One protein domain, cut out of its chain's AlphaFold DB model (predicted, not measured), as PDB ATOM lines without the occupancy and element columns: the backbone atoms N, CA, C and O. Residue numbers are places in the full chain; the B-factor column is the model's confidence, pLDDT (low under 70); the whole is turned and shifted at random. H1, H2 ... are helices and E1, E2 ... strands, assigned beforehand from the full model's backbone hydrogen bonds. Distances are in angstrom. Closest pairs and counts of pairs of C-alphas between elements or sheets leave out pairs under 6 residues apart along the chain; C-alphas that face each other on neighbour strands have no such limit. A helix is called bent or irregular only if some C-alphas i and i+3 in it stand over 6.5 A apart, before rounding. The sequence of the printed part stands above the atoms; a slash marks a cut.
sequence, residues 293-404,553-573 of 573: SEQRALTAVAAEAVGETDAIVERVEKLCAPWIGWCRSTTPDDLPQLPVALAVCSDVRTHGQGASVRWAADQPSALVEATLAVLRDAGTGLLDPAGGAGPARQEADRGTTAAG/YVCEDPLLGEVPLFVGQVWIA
ATOM      1  N   SER A 293     238.549 250.674 152.604       81.31
ATOM      2  CA  SER A 293     239.213 251.626 153.485       81.31
ATOM      3  C   SER A 293     240.306 252.369 152.746       81.31
ATOM      4  O   SER A 293     240.975 251.813 151.872       81.31
ATOM      5  N   GLU A 294     240.496 253.625 153.123       87.19
ATOM      6  CA  GLU A 294     241.478 254.508 152.514       87.19
ATOM      7  C   GLU A 294     242.381 255.126 153.573       87.19
ATOM      8  O   GLU A 294     241.955 255.401 154.695       87.19
ATOM      9  N   GLN A 295     243.647 255.331 153.208       90.00
ATOM     10  CA  GLN A 295     244.625 256.021 154.044       90.00
ATOM     11  C   GLN A 295     244.699 257.503 153.691       90.00
ATOM     12  O   GLN A 295     244.588 257.881 152.519       90.00
ATOM     13  N   ARG A 296     244.911 258.330 154.717       93.75
ATOM     14  CA  ARG A 296     244.984 259.790 154.627       93.75
ATOM     15  C   ARG A 296     246.003 260.355 155.602       93.75
ATOM     16  O   ARG A 296     246.135 259.870 156.720       93.75
ATOM     17  N   ALA A 297     246.694 261.407 155.178       93.94
ATOM     18  CA  ALA A 297     247.630 262.158 156.007       93.94
ATOM     19  C   ALA A 297     247.041 263.536 156.314       93.94
ATOM     20  O   ALA A 297     246.549 264.189 155.397       93.94
ATOM     21  N   LEU A 298     247.165 264.024 157.553       93.88
ATOM     22  CA  LEU A 298     246.605 265.326 157.968       93.88
ATOM     23  C   LEU A 298     247.045 266.489 157.065       93.88
ATOM     24  O   LEU A 298     246.268 267.396 156.792       93.88
ATOM     25  N   THR A 299     248.279 266.454 156.564       89.00
ATOM     26  CA  THR A 299     248.844 267.501 155.700       89.00
ATOM     27  C   THR A 299     248.360 267.452 154.249       89.00
ATOM     28  O   THR A 299     248.647 268.380 153.495       89.00
ATOM     29  N   ALA A 300     247.666 266.386 153.843       89.50
ATOM     30  CA  ALA A 300     247.150 266.201 152.488       89.50
ATOM     31  C   ALA A 300     245.661 266.565 152.351       89.50
ATOM     32  O   ALA A 300     245.154 266.609 151.232       89.50
ATOM     33  N   VAL A 301     244.970 266.823 153.465       90.12
ATOM     34  CA  VAL A 301     243.524 267.083 153.497       90.12
ATOM     35  C   VAL A 301     243.250 268.583 153.432       90.12
ATOM     36  O   VAL A 301     243.862 269.375 154.150       90.12
ATOM     37  N   ALA A 302     242.322 268.981 152.564       85.56
ATOM     38  CA  ALA A 302     241.823 270.350 152.510       85.56
ATOM     39  C   ALA A 302     240.734 270.566 153.572       85.56
ATOM     40  O   ALA A 302     240.019 269.635 153.934       85.56
ATOM     41  N   ALA A 303     240.578 271.798 154.059       80.94
ATOM     42  CA  ALA A 303     239.412 272.102 154.878       80.94
ATOM     43  C   ALA A 303     238.161 272.179 154.016       80.94
ATOM     44  O   ALA A 303     238.127 272.841 152.978       80.94
ATOM     45  N   GLU A 304     237.127 271.521 154.512       85.19
ATOM     46  CA  GLU A 304     235.783 271.562 153.975       85.19
ATOM     47  C   GLU A 304     234.903 272.318 154.963       85.19
ATOM     48  O   GLU A 304     235.078 272.209 156.180       85.19
ATOM     49  N   ALA A 305     233.954 273.096 154.445       80.56
ATOM     50  CA  ALA A 305     232.965 273.727 155.298       80.56
ATOM     51  C   ALA A 305     232.123 272.640 155.974       80.56
ATOM     52  O   ALA A 305     231.628 271.721 155.316       80.56
ATOM     53  N   VAL A 306     231.940 272.759 157.287       83.25
ATOM     54  CA  VAL A 306     230.966 271.936 157.999       83.25
ATOM     55  C   VAL A 306     229.587 272.321 157.463       83.25
ATOM     56  O   VAL A 306     229.198 273.485 157.530       83.25
ATOM     57  N   GLY A 307     228.891 271.360 156.852       81.81
ATOM     58  CA  GLY A 307     227.538 271.575 156.337       81.81
ATOM     59  C   GLY A 307     226.554 271.962 157.446       81.81
ATOM     60  O   GLY A 307     226.843 271.801 158.630       81.81
ATOM     61  N   GLU A 308     225.377 272.447 157.059       87.75
ATOM     62  CA  GLU A 308     224.310 272.780 158.009       87.75
ATOM     63  C   GLU A 308     223.931 271.571 158.880       87.75
ATOM     64  O   GLU A 308     223.965 270.425 158.421       87.75
ATOM     65  N   THR A 309     223.544 271.827 160.135       87.38
ATOM     66  CA  THR A 309     223.225 270.777 161.116       87.38
ATOM     67  C   THR A 309     222.178 269.795 160.595       87.38
ATOM     68  O   THR A 309     222.365 268.592 160.745       87.38
ATOM     69  N   ASP A 310     221.143 270.270 159.898       90.31
ATOM     70  CA  ASP A 310     220.089 269.414 159.335       90.31
ATOM     71  C   ASP A 310     220.636 268.426 158.290       90.31
ATOM     72  O   ASP A 310     220.283 267.246 158.289       90.31
ATOM     73  N   ALA A 311     221.586 268.862 157.456       93.38
ATOM     74  CA  ALA A 311     222.259 267.989 156.495       93.38
ATOM     75  C   ALA A 311     223.196 266.975 157.179       93.38
ATOM     76  O   ALA A 311     223.450 265.887 156.655       93.38
ATOM     77  N   ILE A 312     223.741 267.305 158.354       93.94
ATOM     78  CA  ILE A 312     224.499 266.353 159.178       93.94
ATOM     79  C   ILE A 312     223.545 265.342 159.826       93.94
ATOM     80  O   ILE A 312     223.849 264.150 159.833       93.94
ATOM     81  N   VAL A 313     222.386 265.783 160.319       94.38
ATOM     82  CA  VAL A 313     221.365 264.896 160.893       94.38
ATOM     83  C   VAL A 313     220.870 263.895 159.852       94.38
ATOM     84  O   VAL A 313     220.854 262.707 160.152       94.38
ATOM     85  N   GLU A 314     220.601 264.306 158.609       94.69
ATOM     86  CA  GLU A 314     220.215 263.369 157.536       94.69
ATOM     87  C   GLU A 314     221.290 262.284 157.298       94.69
ATOM     88  O   GLU A 314     220.997 261.114 157.034       94.69
ATOM     89  N   ARG A 315     222.575 262.646 157.424       94.94
ATOM     90  CA  ARG A 315     223.701 261.700 157.346       94.94
ATOM     91  C   ARG A 315     223.750 260.755 158.550       94.94
ATOM     92  O   ARG A 315     224.027 259.568 158.372       94.94
ATOM     93  N   VAL A 316     223.450 261.248 159.750       95.00
ATOM     94  CA  VAL A 316     223.319 260.431 160.967       95.00
ATOM     95  C   VAL A 316     222.128 259.476 160.875       95.00
ATOM     96  O   VAL A 316     222.261 258.302 161.214       95.00
ATOM     97  N   GLU A 317     220.986 259.922 160.359       93.94
ATOM     98  CA  GLU A 317     219.795 259.089 160.173       93.94
ATOM     99  C   GLU A 317     220.068 257.901 159.246       93.94
ATOM    100  O   GLU A 317     219.608 256.794 159.520       93.94
ATOM    101  N   LYS A 318     220.909 258.075 158.216       93.81
ATOM    102  CA  LYS A 318     221.377 256.966 157.363       93.81
ATOM    103  C   LYS A 318     222.175 255.920 158.150       93.81
ATOM    104  O   LYS A 318     221.989 254.726 157.930       93.81
ATOM    105  N   LEU A 319     223.018 256.333 159.102       93.25
ATOM    106  CA  LEU A 319     223.735 255.410 160.004       93.25
ATOM    107  C   LEU A 319     222.825 254.760 161.046       93.25
ATOM    108  O   LEU A 319     223.171 253.697 161.567       93.25
ATOM    109  N   CYS A 320     221.693 255.393 161.344       92.94
ATOM    110  CA  CYS A 320     220.670 254.912 162.263       92.94
ATOM    111  C   CYS A 320     219.527 254.157 161.568       92.94
ATOM    112  O   CYS A 320     218.568 253.765 162.233       92.94
ATOM    113  N   ALA A 321     219.613 253.952 160.249       92.50
ATOM    114  CA  ALA A 321     218.565 253.307 159.474       92.50
ATOM    115  C   ALA A 321     218.320 251.873 159.987       92.50
ATOM    116  O   ALA A 321     219.281 251.096 160.080       92.50
ATOM    117  N   PRO A 322     217.063 251.493 160.291       91.75
ATOM    118  CA  PRO A 322     216.738 250.152 160.761       91.75
ATOM    119  C   PRO A 322     217.342 249.057 159.876       91.75
ATOM    120  O   PRO A 322     217.391 249.174 158.650       91.75
ATOM    121  N   TRP A 323     217.818 247.986 160.515       91.69
ATOM    122  CA  TRP A 323     218.384 246.770 159.906       91.69
ATOM    123  C   TRP A 323     219.740 246.903 159.202       91.69
ATOM    124  O   TRP A 323     220.491 245.927 159.176       91.69
ATOM    125  N   ILE A 324     220.082 248.073 158.657       91.50
ATOM    126  CA  ILE A 324     221.316 248.288 157.870       91.50
ATOM    127  C   ILE A 324     222.304 249.252 158.518       91.50
ATOM    128  O   ILE A 324     223.496 249.199 158.201       91.50
ATOM    129  N   GLY A 325     221.824 250.098 159.428       91.50
ATOM    130  CA  GLY A 325     222.604 251.073 160.170       91.50
ATOM    131  C   GLY A 325     223.532 250.436 161.200       91.50
ATOM    132  O   GLY A 325     223.329 249.303 161.646       91.50
ATOM    133  N   TRP A 326     224.576 251.168 161.572       90.25
ATOM    134  CA  TRP A 326     225.524 250.777 162.622       90.25
ATOM    135  C   TRP A 326     225.084 251.233 164.008       90.25
ATOM    136  O   TRP A 326     225.493 250.663 165.019       90.25
ATOM    137  N   CYS A 327     224.257 252.266 164.040       91.06
ATOM    138  CA  CYS A 327     223.844 252.958 165.236       91.06
ATOM    139  C   CYS A 327     222.336 252.819 165.409       91.06
ATOM    140  O   CYS A 327     221.604 252.598 164.450       91.06
ATOM    141  N   ARG A 328     221.863 252.985 166.637       90.62
ATOM    142  CA  ARG A 328     220.447 253.191 166.918       90.62
ATOM    143  C   ARG A 328     220.312 254.428 167.782       90.62
ATOM    144  O   ARG A 328     220.841 254.454 168.890       90.62
ATOM    145  N   SER A 329     219.596 255.419 167.269       88.38
ATOM    146  CA  SER A 329     219.159 256.565 168.058       88.38
ATOM    147  C   SER A 329     217.954 256.165 168.904       88.38
ATOM    148  O   SER A 329     217.053 255.478 168.417       88.38
ATOM    149  N   THR A 330     217.941 256.568 170.170       80.44
ATOM    150  CA  THR A 330     216.789 256.392 171.060       80.44
ATOM    151  C   THR A 330     216.375 257.744 171.610       80.44
ATOM    152  O   THR A 330     217.225 258.500 172.088       80.44
ATOM    153  N   THR A 331     215.078 258.040 171.561       69.62
ATOM    154  CA  THR A 331     214.537 259.296 172.083       69.62
ATOM    155  C   THR A 331     214.806 259.385 173.588       69.62
ATOM    156  O   THR A 331     214.524 258.429 174.315       69.62
ATOM    157  N   PRO A 332     215.373 260.496 174.079       65.12
ATOM    158  CA  PRO A 332     215.814 260.627 175.460       65.12
ATOM    159  C   PRO A 332     214.650 261.020 176.384       65.12
ATOM    160  O   PRO A 332     214.808 261.925 177.201       65.12
ATOM    161  N   ASP A 333     213.487 260.367 176.257       65.25
ATOM    162  CA  ASP A 333     212.242 260.756 176.947       65.25
ATOM    163  C   ASP A 333     212.412 260.822 178.479       65.25
ATOM    164  O   ASP A 333     211.707 261.567 179.157       65.25
ATOM    165  N   ASP A 334     213.401 260.098 179.011       72.12
ATOM    166  CA  ASP A 334     213.735 260.052 180.432       72.12
ATOM    167  C   ASP A 334     214.987 260.836 180.849       72.12
ATOM    168  O   ASP A 334     215.273 260.884 182.048       72.12
ATOM    169  N   LEU A 335     215.753 261.437 179.928       82.81
ATOM    170  CA  LEU A 335     216.969 262.173 180.295       82.81
ATOM    171  C   LEU A 335     216.694 263.665 180.546       82.81
ATOM    172  O   LEU A 335     215.895 264.268 179.825       82.81
ATOM    173  N   PRO A 336     217.387 264.291 181.518       84.25
ATOM    174  CA  PRO A 336     217.351 265.738 181.702       84.25
ATOM    175  C   PRO A 336     217.784 266.472 180.430       84.25
ATOM    176  O   PRO A 336     218.785 266.125 179.815       84.25
ATOM    177  N   GLN A 337     217.023 267.496 180.040       89.94
ATOM    178  CA  GLN A 337     217.303 268.307 178.842       89.94
ATOM    179  C   GLN A 337     217.759 269.730 179.182       89.94
ATOM    180  O   GLN A 337     217.759 270.612 178.325       89.94
ATOM    181  N   LEU A 338     218.100 269.963 180.454       88.81
ATOM    182  CA  LEU A 338     218.604 271.224 180.980       88.81
ATOM    183  C   LEU A 338     219.737 270.947 181.984       88.81
ATOM    184  O   LEU A 338     219.629 270.003 182.766       88.81
ATOM    185  N   PRO A 339     220.795 271.779 182.011       89.12
ATOM    186  CA  PRO A 339     221.002 272.979 181.188       89.12
ATOM    187  C   PRO A 339     221.508 272.690 179.763       89.12
ATOM    188  O   PRO A 339     221.665 273.627 178.983       89.12
ATOM    189  N   VAL A 340     221.768 271.423 179.423       90.00
ATOM    190  CA  VAL A 340     222.249 270.980 178.105       90.00
ATOM    191  C   VAL A 340     221.292 269.960 177.492       90.00
ATOM    192  O   VAL A 340     220.636 269.211 178.213       90.00
ATOM    193  N   ALA A 341     221.235 269.913 176.162       92.00
ATOM    194  CA  ALA A 341     220.487 268.886 175.449       92.00
ATOM    195  C   ALA A 341     221.273 267.572 175.475       92.00
ATOM    196  O   ALA A 341     222.459 267.574 175.143       92.00
ATOM    197  N   LEU A 342     220.621 266.466 175.839       92.62
ATOM    198  CA  LEU A 342     221.208 265.127 175.866       92.62
ATOM    199  C   LEU A 342     220.564 264.240 174.806       92.62
ATOM    200  O   LEU A 342     219.341 264.193 174.704       92.62
ATOM    201  N   ALA A 343     221.383 263.476 174.084       92.69
ATOM    202  CA  ALA A 343     220.918 262.448 173.160       92.69
ATOM    203  C   ALA A 343     221.616 261.115 173.432       92.69
ATOM    204  O   ALA A 343     222.773 261.071 173.862       92.69
ATOM    205  N   VAL A 344     220.897 260.028 173.154       91.88
ATOM    206  CA  VAL A 344     221.375 258.660 173.342       91.88
ATOM    207  C   VAL A 344     221.504 257.985 171.990       91.88
ATOM    208  O   VAL A 344     220.559 257.947 171.201       91.88
ATOM    209  N   CYS A 345     222.672 257.409 171.748       92.19
ATOM    210  CA  CYS A 345     222.918 256.575 170.589       92.19
ATOM    211  C   CYS A 345     223.562 255.275 171.061       92.19
ATOM    212  O   CYS A 345     224.476 255.298 171.877       92.19
ATOM    213  N   SER A 346     223.106 254.136 170.556       89.44
ATOM    214  CA  SER A 346     223.670 252.829 170.897       89.44
ATOM    215  C   SER A 346     224.352 252.178 169.710       89.44
ATOM    216  O   SER A 346     223.838 252.232 168.590       89.44
ATOM    217  N   ASP A 347     225.481 251.525 169.970       87.69
ATOM    218  CA  ASP A 347     226.117 250.643 169.006       87.69
ATOM    219  C   ASP A 347     225.289 249.367 168.822       87.69
ATOM    220  O   ASP A 347     225.134 248.547 169.732       87.69
ATOM    221  N   VAL A 348     224.773 249.168 167.614       83.69
ATOM    222  CA  VAL A 348     224.017 247.960 167.283       83.69
ATOM    223  C   VAL A 348     224.948 246.739 167.242       83.69
ATOM    224  O   VAL A 348     224.542 245.622 167.553       83.69
ATOM    225  N   ARG A 349     226.238 246.927 166.944       76.12
ATOM    226  CA  ARG A 349     227.236 245.850 166.818       76.12
ATOM    227  C   ARG A 349     227.600 245.200 168.144       76.12
ATOM    228  O   ARG A 349     227.989 244.035 168.126       76.12
ATOM    229  N   THR A 350     227.439 245.907 169.260       73.00
ATOM    230  CA  THR A 350     227.662 245.389 170.619       73.00
ATOM    231  C   THR A 350     226.376 244.856 171.248       73.00
ATOM    232  O   THR A 350     226.230 244.844 172.469       73.00
ATOM    233  N   HIS A 351     225.409 244.431 170.422       66.81
ATOM    234  CA  HIS A 351     224.122 243.905 170.884       66.81
ATOM    235  C   HIS A 351     223.337 244.913 171.749       66.81
ATOM    236  O   HIS A 351     222.516 244.527 172.578       66.81
ATOM    237  N   GLY A 352     223.582 246.214 171.555       60.03
ATOM    238  CA  GLY A 352     222.949 247.287 172.318       60.03
ATOM    239  C   GLY A 352     223.561 247.551 173.698       60.03
ATOM    240  O   GLY A 352     223.040 248.403 174.409       60.03
ATOM    241  N   GLN A 353     224.658 246.881 174.082       65.00
ATOM    242  CA  GLN A 353     225.338 247.127 175.364       65.00
ATOM    243  C   GLN A 353     226.298 248.332 175.349       65.00
ATOM    244  O   GLN A 353     226.811 248.713 176.395       65.00
ATOM    245  N   GLY A 354     226.522 248.958 174.189       70.50
ATOM    246  CA  GLY A 354     227.338 250.167 174.028       70.50
ATOM    247  C   GLY A 354     226.496 251.409 173.749       70.50
ATOM    248  O   GLY A 354     226.606 251.989 172.670       70.50
ATOM    249  N   ALA A 355     225.593 251.766 174.667       83.69
ATOM    250  CA  ALA A 355     224.890 253.045 174.604       83.69
ATOM    251  C   ALA A 355     225.813 254.176 175.071       83.69
ATOM    252  O   ALA A 355     226.365 254.108 176.166       83.69
ATOM    253  N   SER A 356     225.935 255.217 174.253       87.56
ATOM    254  CA  SER A 356     226.699 256.420 174.557       87.56
ATOM    255  C   SER A 356     225.743 257.610 174.622       87.56
ATOM    256  O   SER A 356     224.949 257.850 173.707       87.56
ATOM    257  N   VAL A 357     225.830 258.371 175.711       90.19
ATOM    258  CA  VAL A 357     225.095 259.626 175.894       90.19
ATOM    259  C   VAL A 357     226.045 260.793 175.681       90.19
ATOM    260  O   VAL A 357     227.158 260.827 176.218       90.19
ATOM    261  N   ARG A 358     225.622 261.765 174.874       92.12
ATOM    262  CA  ARG A 358     226.377 263.000 174.639       92.12
ATOM    263  C   ARG A 358     225.474 264.210 174.745       92.12
ATOM    264  O   ARG A 358     224.250 264.099 174.725       92.12
ATOM    265  N   TRP A 359     226.122 265.355 174.896       92.19
ATOM    266  CA  TRP A 359     225.480 266.626 175.160       92.19
ATOM    267  C   TRP A 359     225.799 267.635 174.059       92.19
ATOM    268  O   TRP A 359     226.853 267.572 173.417       92.19
ATOM    269  N   ALA A 360     224.906 268.598 173.869       91.62
ATOM    270  CA  ALA A 360     225.156 269.777 173.054       91.62
ATOM    271  C   ALA A 360     224.260 270.952 173.473       91.62
ATOM    272  O   ALA A 360     223.519 270.875 174.452       91.62
ATOM    273  N   ALA A 361     224.350 272.051 172.719       88.44
ATOM    274  CA  ALA A 361     223.482 273.213 172.897       88.44
ATOM    275  C   ALA A 361     222.023 272.927 172.484       88.44
ATOM    276  O   ALA A 361     221.104 273.538 173.020       88.44
ATOM    277  N   ASP A 362     221.811 271.987 171.558       90.56
ATOM    278  CA  ASP A 362     220.505 271.609 171.018       90.56
ATOM    279  C   ASP A 362     220.425 270.100 170.714       90.56
ATOM    280  O   ASP A 362     221.438 269.395 170.693       90.56
ATOM    281  N   GLN A 363     219.200 269.600 170.505       91.12
ATOM    282  CA  GLN A 363     218.925 268.181 170.243       91.12
ATOM    283  C   GLN A 363     219.610 267.643 168.973       91.12
ATOM    284  O   GLN A 363     220.264 266.603 169.070       91.12
ATOM    285  N   PRO A 364     219.527 268.322 167.808       91.88
ATOM    286  CA  PRO A 364     220.246 267.898 166.605       91.88
ATOM    287  C   PRO A 364     221.747 267.696 166.840       91.88
ATOM    288  O   PRO A 364     222.303 266.652 166.502       91.88
ATOM    289  N   SER A 365     222.404 268.656 167.486       91.19
ATOM    290  CA  SER A 365     223.838 268.603 167.766       91.19
ATOM    291  C   SER A 365     224.188 267.514 168.785       91.19
ATOM    292  O   SER A 365     225.232 266.872 168.665       91.19
ATOM    293  N   ALA A 366     223.324 267.277 169.778       92.25
ATOM    294  CA  ALA A 366     223.526 266.224 170.770       92.25
ATOM    295  C   ALA A 366     223.452 264.841 170.111       92.25
ATOM    296  O   ALA A 366     224.279 263.976 170.410       92.25
ATOM    297  N   LEU A 367     222.517 264.652 169.171       93.12
ATOM    298  CA  LEU A 367     222.396 263.429 168.382       93.12
ATOM    299  C   LEU A 367     223.661 263.172 167.554       93.12
ATOM    300  O   LEU A 367     224.195 262.065 167.595       93.12
ATOM    301  N   VAL A 368     224.180 264.196 166.865       93.56
ATOM    302  CA  VAL A 368     225.435 264.085 166.102       93.56
ATOM    303  C   VAL A 368     226.589 263.657 167.008       93.56
ATOM    304  O   VAL A 368     227.291 262.696 166.688       93.56
ATOM    305  N   GLU A 369     226.770 264.304 168.161       92.62
ATOM    306  CA  GLU A 369     227.838 263.934 169.097       92.62
ATOM    307  C   GLU A 369     227.669 262.514 169.647       92.62
ATOM    308  O   GLU A 369     228.653 261.776 169.739       92.62
ATOM    309  N   ALA A 370     226.439 262.101 169.974       92.62
ATOM    310  CA  ALA A 370     226.146 260.755 170.465       92.62
ATOM    311  C   ALA A 370     226.484 259.694 169.410       92.62
ATOM    312  O   ALA A 370     227.115 258.683 169.726       92.62
ATOM    313  N   THR A 371     226.154 259.945 168.142       93.62
ATOM    314  CA  THR A 371     226.538 259.065 167.033       93.62
ATOM    315  C   THR A 371     228.052 259.030 166.838       93.62
ATOM    316  O   THR A 371     228.623 257.944 166.764       93.62
ATOM    317  N   LEU A 372     228.739 260.178 166.825       93.19
ATOM    318  CA  LEU A 372     230.204 260.214 166.716       93.19
ATOM    319  C   LEU A 372     230.882 259.477 167.880       93.19
ATOM    320  O   LEU A 372     231.898 258.819 167.674       93.19
ATOM    321  N   ALA A 373     230.329 259.551 169.093       90.94
ATOM    322  CA  ALA A 373     230.801 258.786 170.245       90.94
ATOM    323  C   ALA A 373     230.719 257.277 170.013       90.94
ATOM    324  O   ALA A 373     231.739 256.604 170.110       90.94
ATOM    325  N   VAL A 374     229.560 256.770 169.589       90.75
ATOM    326  CA  VAL A 374     229.393 255.353 169.226       90.75
ATOM    327  C   VAL A 374     230.377 254.924 168.127       90.75
ATOM    328  O   VAL A 374     230.911 253.814 168.150       90.75
ATOM    329  N   LEU A 375     230.650 255.798 167.157       90.50
ATOM    330  CA  LEU A 375     231.626 255.530 166.099       90.50
ATOM    331  C   LEU A 375     233.073 255.494 166.613       90.50
ATOM    332  O   LEU A 375     233.856 254.682 166.127       90.50
ATOM    333  N   ARG A 376     233.427 256.317 167.607       89.31
ATOM    334  CA  ARG A 376     234.737 256.266 168.284       89.31
ATOM    335  C   ARG A 376     234.878 254.990 169.118       89.31
ATOM    336  O   ARG A 376     235.929 254.354 169.101       89.31
ATOM    337  N   ASP A 377     233.810 254.572 169.786       84.75
ATOM    338  CA  ASP A 377     233.820 253.391 170.657       84.75
ATOM    339  C   ASP A 377     233.799 252.070 169.858       84.75
ATOM    340  O   ASP A 377     234.152 251.013 170.377       84.75
ATOM    341  N   ALA A 378     233.487 252.138 168.558       76.75
ATOM    342  CA  ALA A 378     233.488 251.020 167.609       76.75
ATOM    343  C   ALA A 378     234.800 250.217 167.533       76.75
ATOM    344  O   ALA A 378     234.805 249.061 167.093       76.75
ATOM    345  N   GLY A 379     235.926 250.852 167.869       72.56
ATOM    346  CA  GLY A 379     237.250 250.255 167.732       72.56
ATOM    347  C   GLY A 379     237.634 249.912 166.285       72.56
ATOM    348  O   GLY A 379     237.130 250.464 165.305       72.56
ATOM    349  N   THR A 380     238.541 248.945 166.142       64.00
ATOM    350  CA  THR A 380     239.012 248.418 164.847       64.00
ATOM    351  C   THR A 380     237.997 247.503 164.152       64.00
ATOM    352  O   THR A 380     238.184 247.168 162.983       64.00
ATOM    353  N   GLY A 381     236.889 247.150 164.819       65.81
ATOM    354  CA  GLY A 381     235.853 246.248 164.294       65.81
ATOM    355  C   GLY A 381     235.140 246.757 163.036       65.81
ATOM    356  O   GLY A 381     234.520 245.972 162.322       65.81
ATOM    357  N   LEU A 382     235.254 248.055 162.736       68.38
ATOM    358  CA  LEU A 382     234.796 248.658 161.480       68.38
ATOM    359  C   LEU A 382     235.727 248.395 160.295       68.38
ATOM    360  O   LEU A 382     235.255 248.249 159.171       68.38
ATOM    361  N   LEU A 383     237.035 248.347 160.543       62.75
ATOM    362  CA  LEU A 383     238.056 248.193 159.505       62.75
ATOM    363  C   LEU A 383     238.274 246.724 159.114       62.75
ATOM    364  O   LEU A 383     238.816 246.456 158.046       62.75
ATOM    365  N   ASP A 384     237.853 245.783 159.961       58.88
ATOM    366  CA  ASP A 384     237.869 244.345 159.676       58.88
ATOM    367  C   ASP A 384     236.579 243.665 160.177       58.88
ATOM    368  O   ASP A 384     236.573 242.987 161.210       58.88
ATOM    369  N   PRO A 385     235.458 243.810 159.445       52.12
ATOM    370  CA  PRO A 385     234.194 243.171 159.810       52.12
ATOM    371  C   PRO A 385     234.240 241.636 159.700       52.12
ATOM    372  O   PRO A 385     233.327 240.961 160.178       52.12
ATOM    373  N   ALA A 386     235.270 241.068 159.060       47.50
ATOM    374  CA  ALA A 386     235.419 239.629 158.874       47.50
ATOM    375  C   ALA A 386     236.168 238.940 160.030       47.50
ATOM    376  O   ALA A 386     236.137 237.708 160.091       47.50
ATOM    377  N   GLY A 387     236.794 239.701 160.936       44.75
ATOM    378  CA  GLY A 387     237.513 239.183 162.103       44.75
ATOM    379  C   GLY A 387     238.787 238.407 161.757       44.75
ATOM    380  O   GLY A 387     239.270 237.618 162.577       44.75
ATOM    381  N   GLY A 388     239.327 238.595 160.551       43.72
ATOM    382  CA  GLY A 388     240.485 237.856 160.067       43.72
ATOM    383  C   GLY A 388     241.740 238.202 160.866       43.72
ATOM    384  O   GLY A 388     242.114 239.359 161.011       43.72
ATOM    385  N   ALA A 389     242.460 237.199 161.365       40.44
ATOM    386  CA  ALA A 389     243.777 237.380 161.987       40.44
ATOM    387  C   ALA A 389     244.877 237.688 160.938       40.44
ATOM    388  O   ALA A 389     245.925 237.048 160.910       40.44
ATOM    389  N   GLY A 390     244.613 238.619 160.018       46.12
ATOM    390  CA  GLY A 390     245.547 239.045 158.980       46.12
ATOM    391  C   GLY A 390     246.502 240.150 159.458       46.12
ATOM    392  O   GLY A 390     246.244 240.798 160.474       46.12
ATOM    393  N   PRO A 391     247.578 240.440 158.701       44.19
ATOM    394  CA  PRO A 391     248.521 241.527 158.999       44.19
ATOM    395  C   PRO A 391     247.847 242.911 159.090       44.19
ATOM    396  O   PRO A 391     248.324 243.779 159.815       44.19
ATOM    397  N   ALA A 392     246.681 243.093 158.455       47.56
ATOM    398  CA  ALA A 392     245.867 244.306 158.562       47.56
ATOM    399  C   ALA A 392     245.364 244.601 159.990       47.56
ATOM    400  O   ALA A 392     245.156 245.771 160.323       47.56
ATOM    401  N   ARG A 393     245.208 243.568 160.834       49.34
ATOM    402  CA  ARG A 393     244.776 243.683 162.237       49.34
ATOM    403  C   ARG A 393     245.909 244.165 163.150       49.34
ATOM    404  O   ARG A 393     245.660 244.964 164.040       49.34
ATOM    405  N   GLN A 394     247.159 243.784 162.866       49.94
ATOM    406  CA  GLN A 394     248.345 244.301 163.575       49.94
ATOM    407  C   GLN A 394     248.647 245.772 163.248       49.94
ATOM    408  O   GLN A 394     249.206 246.484 164.076       49.94
ATOM    409  N   GLU A 395     248.278 246.245 162.054       52.06
ATOM    410  CA  GLU A 395     248.326 247.676 161.721       52.06
ATOM    411  C   GLU A 395     247.119 248.452 162.264       52.06
ATOM    412  O   GLU A 395     247.239 249.646 162.523       52.06
ATOM    413  N   ALA A 396     245.966 247.795 162.450       52.28
ATOM    414  CA  ALA A 396     244.757 248.425 162.985       52.28
ATOM    415  C   ALA A 396     244.890 248.829 164.464       52.28
ATOM    416  O   ALA A 396     244.278 249.813 164.858       52.28
ATOM    417  N   ASP A 397     245.725 248.139 165.247       60.91
ATOM    418  CA  ASP A 397     245.956 248.425 166.675       60.91
ATOM    419  C   ASP A 397     246.992 249.546 166.935       60.91
ATOM    420  O   ASP A 397     247.463 249.713 168.059       60.91
ATOM    421  N   ARG A 398     247.400 250.314 165.914       68.06
ATOM    422  CA  ARG A 398     248.455 251.342 166.045       68.06
ATOM    423  C   ARG A 398     247.984 252.725 166.498       68.06
ATOM    424  O   ARG A 398     248.836 253.586 166.692       68.06
ATOM    425  N   GLY A 399     246.681 252.961 166.623       81.88
ATOM    426  CA  GLY A 399     246.148 254.304 166.848       81.88
ATOM    427  C   GLY A 399     244.884 254.350 167.686       81.88
ATOM    428  O   GLY A 399     244.421 253.342 168.221       81.88
ATOM    429  N   THR A 400     244.330 255.552 167.773       90.00
ATOM    430  CA  THR A 400     243.055 255.830 168.418       90.00
ATOM    431  C   THR A 400     241.945 255.864 167.375       90.00
ATOM    432  O   THR A 400     242.061 256.506 166.325       90.00
ATOM    433  N   THR A 401     240.823 255.217 167.684       91.06
ATOM    434  CA  THR A 401     239.599 255.349 166.890       91.06
ATOM    435  C   THR A 401     239.052 256.769 167.007       91.06
ATOM    436  O   THR A 401     238.823 257.277 168.107       91.06
ATOM    437  N   ALA A 402     238.800 257.393 165.865       93.12
ATOM    438  CA  ALA A 402     238.265 258.739 165.759       93.12
ATOM    439  C   ALA A 402     237.055 258.767 164.826       93.12
ATOM    440  O   ALA A 402     236.895 257.893 163.964       93.12
ATOM    441  N   ALA A 403     236.230 259.804 164.965       94.25
ATOM    442  CA  ALA A 403     235.101 260.048 164.078       94.25
ATOM    443  C   ALA A 403     234.894 261.546 163.822       94.25
ATOM    444  O   ALA A 403     235.092 262.374 164.713       94.25
ATOM    445  N   GLY A 404     234.454 261.895 162.613       94.31
ATOM    446  CA  GLY A 404     234.214 263.277 162.207       94.31
ATOM    447  C   GLY A 404     233.187 263.421 161.086       94.31
ATOM    448  O   GLY A 404     232.926 262.499 160.316       94.31
ATOM    449  N   TYR A 553     240.311 255.264 157.289       90.81
ATOM    450  CA  TYR A 553     238.856 255.292 157.494       90.81
ATOM    451  C   TYR A 553     238.120 254.323 156.568       90.81
ATOM    452  O   TYR A 553     238.664 253.913 155.541       90.81
ATOM    453  N   VAL A 554     236.897 253.941 156.947       89.12
ATOM    454  CA  VAL A 554     235.990 253.141 156.106       89.12
ATOM    455  C   VAL A 554     235.218 254.081 155.185       89.12
ATOM    456  O   VAL A 554     234.495 254.943 155.679       89.12
ATOM    457  N   CYS A 555     235.358 253.918 153.869       88.19
ATOM    458  CA  CYS A 555     234.662 254.748 152.881       88.19
ATOM    459  C   CYS A 555     233.423 254.067 152.277       88.19
ATOM    460  O   CYS A 555     232.469 254.759 151.931       88.19
ATOM    461  N   GLU A 556     233.383 252.730 152.217       88.38
ATOM    462  CA  GLU A 556     232.213 251.977 151.742       88.38
ATOM    463  C   GLU A 556     231.816 250.844 152.703       88.38
ATOM    464  O   GLU A 556     232.668 250.149 153.257       88.38
ATOM    465  N   ASP A 557     230.508 250.617 152.849       89.62
ATOM    466  CA  ASP A 557     229.878 249.493 153.547       89.62
ATOM    467  C   ASP A 557     228.994 248.683 152.574       89.62
ATOM    468  O   ASP A 557     228.282 249.268 151.750       89.62
ATOM    469  N   PRO A 558     228.959 247.340 152.679       87.06
ATOM    470  CA  PRO A 558     228.183 246.504 151.762       87.06
ATOM    471  C   PRO A 558     226.680 246.804 151.703       87.06
ATOM    472  O   PRO A 558     226.058 246.517 150.678       87.06
ATOM    473  N   LEU A 559     226.091 247.329 152.785       90.88
ATOM    474  CA  LEU A 559     224.662 247.633 152.880       90.88
ATOM    475  C   LEU A 559     224.395 249.127 152.719       90.88
ATOM    476  O   LEU A 559     223.530 249.486 151.927       90.88
ATOM    477  N   LEU A 560     225.135 249.981 153.435       90.25
ATOM    478  CA  LEU A 560     224.935 251.436 153.427       90.25
ATOM    479  C   LEU A 560     225.504 252.120 152.175       90.25
ATOM    480  O   LEU A 560     225.095 253.235 151.867       90.25
ATOM    481  N   GLY A 561     226.405 251.465 151.436       90.44
ATOM    482  CA  GLY A 561     227.142 252.101 150.347       90.44
ATOM    483  C   GLY A 561     228.200 253.048 150.890       90.44
ATOM    484  O   GLY A 561     228.948 252.670 151.786       90.44
ATOM    485  N   GLU A 562     228.277 254.259 150.348       91.50
ATOM    486  CA  GLU A 562     229.179 255.288 150.866       91.50
ATOM    487  C   GLU A 562     228.854 255.586 152.335       91.50
ATOM    488  O   GLU A 562     227.708 255.874 152.693       91.50
ATOM    489  N   VAL A 563     229.865 255.489 153.198       91.38
ATOM    490  CA  VAL A 563     229.689 255.754 154.626       91.38
ATOM    491  C   VAL A 563     229.527 257.267 154.813       91.38
ATOM    492  O   VAL A 563     230.423 258.025 154.451       91.38
ATOM    493  N   PRO A 564     228.414 257.741 155.399       91.75
ATOM    494  CA  PRO A 564     228.071 259.163 155.373       91.75
ATOM    495  C   PRO A 564     228.895 260.029 156.346       91.75
ATOM    496  O   PRO A 564     228.827 261.256 156.269       91.75
ATOM    497  N   LEU A 565     229.653 259.417 157.265       93.88
ATOM    498  CA  LEU A 565     230.560 260.080 158.209       93.88
ATOM    499  C   LEU A 565     231.944 259.420 158.170       93.88
ATOM    500  O   LEU A 565     232.064 258.224 157.903       93.88
ATOM    501  N   PHE A 566     232.987 260.174 158.511       93.62
ATOM    502  CA  PHE A 566     234.348 259.650 158.570       93.62
ATOM    503  C   PHE A 566     234.564 258.938 159.900       93.62
ATOM    504  O   PHE A 566     234.414 259.536 160.965       93.62
ATOM    505  N   VAL A 567     234.932 257.661 159.842       92.69
ATOM    506  CA  VAL A 567     235.266 256.858 161.020       92.69
ATOM    507  C   VAL A 567     236.424 255.924 160.711       92.69
ATOM    508  O   VAL A 567     236.456 255.256 159.672       92.69
ATOM    509  N   GLY A 568     237.394 255.877 161.617       91.50
ATOM    510  CA  GLY A 568     238.628 255.153 161.372       91.50
ATOM    511  C   GLY A 568     239.677 255.323 162.454       91.50
ATOM    512  O   GLY A 568     239.473 256.039 163.432       91.50
ATOM    513  N   GLN A 569     240.819 254.677 162.248       92.00
ATOM    514  CA  GLN A 569     241.984 254.783 163.124       92.00
ATOM    515  C   GLN A 569     242.840 255.976 162.726       92.00
ATOM    516  O   GLN A 569     243.045 256.203 161.534       92.00
ATOM    517  N   VAL A 570     243.377 256.689 163.711       93.69
ATOM    518  CA  VAL A 570     244.334 257.784 163.528       93.69
ATOM    519  C   VAL A 570     245.517 257.553 164.456       93.69
ATOM    520  O   VAL A 570     245.335 257.229 165.626       93.69
ATOM    521  N   TRP A 571     246.732 257.711 163.941       93.81
ATOM    522  CA  TRP A 571     247.965 257.510 164.694       93.81
ATOM    523  C   TRP A 571     249.029 258.531 164.300       93.81
ATOM    524  O   TRP A 571     248.984 259.143 163.228       93.81
ATOM    525  N   ILE A 572     250.013 258.701 165.179       93.88
ATOM    526  CA  ILE A 572     251.215 259.489 164.907       93.88
ATOM    527  C   ILE A 572     252.320 258.514 164.480       93.88
ATOM    528  O   ILE A 572     252.720 257.655 165.264       93.88
ATOM    529  N   ALA A 573     252.754 258.619 163.223       89.56
ATOM    530  CA  ALA A 573     253.759 257.768 162.582       89.56
ATOM    531  C   ALA A 573     255.150 258.397 162.589       89.56
ATOM    532  O   ALA A 573     255.224 259.641 162.425       89.56
TER     533      ALA A 573
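What this domain is: This is residues 293 to 404 and 553 to 573 of the 573 residues of an uncharacterized protein of Streptomyces albus subsp. albus (UniProt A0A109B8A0). Helix H2 joins two lobes: it packs across one face of a three-stranded sheet, E2 E3 E4, with H1 beside its first half, and its last part reaches the strand pair E5 and E7. In the second lobe a small pair, E1 and E6, adjoins E7 through E6, and H3 and H4 lie toward one end; residues 299 to 308, in the long link from E1 to H1, stick out, and so do residues 386 to 391, of which 391 belongs to H4. The printed part has 133 residues with four named helices and seven named strands, in the order E1 H1 E2 E3 E4 H2 H3 H4 E5 E6 E7; the class is mixed, helices and strands. The sheet order is E2 - E3 - E4, and the three sheets are antiparallel. The whole is compact, with a radius of gyration of the C-alphas of 15.4 A and spans of 46 by 35 by 26 A.

Where its parts are: E1 is residues 293 to 297, beginning at C-alpha 293 (239.213, 251.626, 153.485). H1 is 309 to 319, 15.4 A long, and E2 is 327 to 330. E3, 341 to 347, is 20.1 A long and E4, 354 to 360, 19.8 A. H2, 363 to 377, runs 21.0 A from C-alpha 363 (218.925, 268.181, 170.243). H3 is 379 to 382, irregular but only just: C-alphas 379 and 382 are 6.9 A apart. H4 is 391 to 396, E5 400 to 404 and E6 553 to 557. E7, 566 to 572, is 18.0 A long and ends at C-alpha 572 (251.215, 259.489, 164.907).

How they stand to each other: E2, E3 and E4 form a meander, each strand the antiparallel neighbour of the one before, made of two hairpins; N 328 and O 346 are 2.9 A apart, N 345 and O 356 3.0 A. The sheet is only just strongly twisted, with C-alphas up to 4.1 A off its plane. With H1 and H2 it makes two layers, helices on one face of a sheet. H2 lies over E3 and E4 at a height over the sheet of 6.0 A, slantwise to the strands, at 34 degrees to E3 on the local plane. H1 and H2 touch at a steep tilt of 43 degrees, the same way; their closest C-alphas are Val 313 and Pro 364, 6.5 A. The closest C-alphas of H2 and E5 are Arg 376 and Ala 402, 5.0 A. E5 and E7 are antiparallel, with N 402 and O 568 at 2.9 A. E6 comes to E7 at the C-alphas of Tyr 553 and Gly 568, 3.9 A, and is antiparallel to E1, with N 294 and O 553 at 3.0 A. H3 and H4 are close but not clearly touching, the C-alphas of Thr 380 and Ala 396 being 6.0 A apart. In H1, H2 and H4 every O i to N i+4 pair is within hydrogen-bond range; H3 is too short for one, and its one O i to N i+3 pair is not within range.

The domain as a whole: The C-alphas farthest apart, of Leu 338 and Pro 391, are 47.5 A apart. Residues 405 to 552 are not printed, and C-alphas 404 and 553 are 10.4 A apart across this cut. E1 to H1 is a long link. The mean pLDDT of the printed part is 83.1; residues 331 to 333, 351 to 353 and 380 to 398 are under 70.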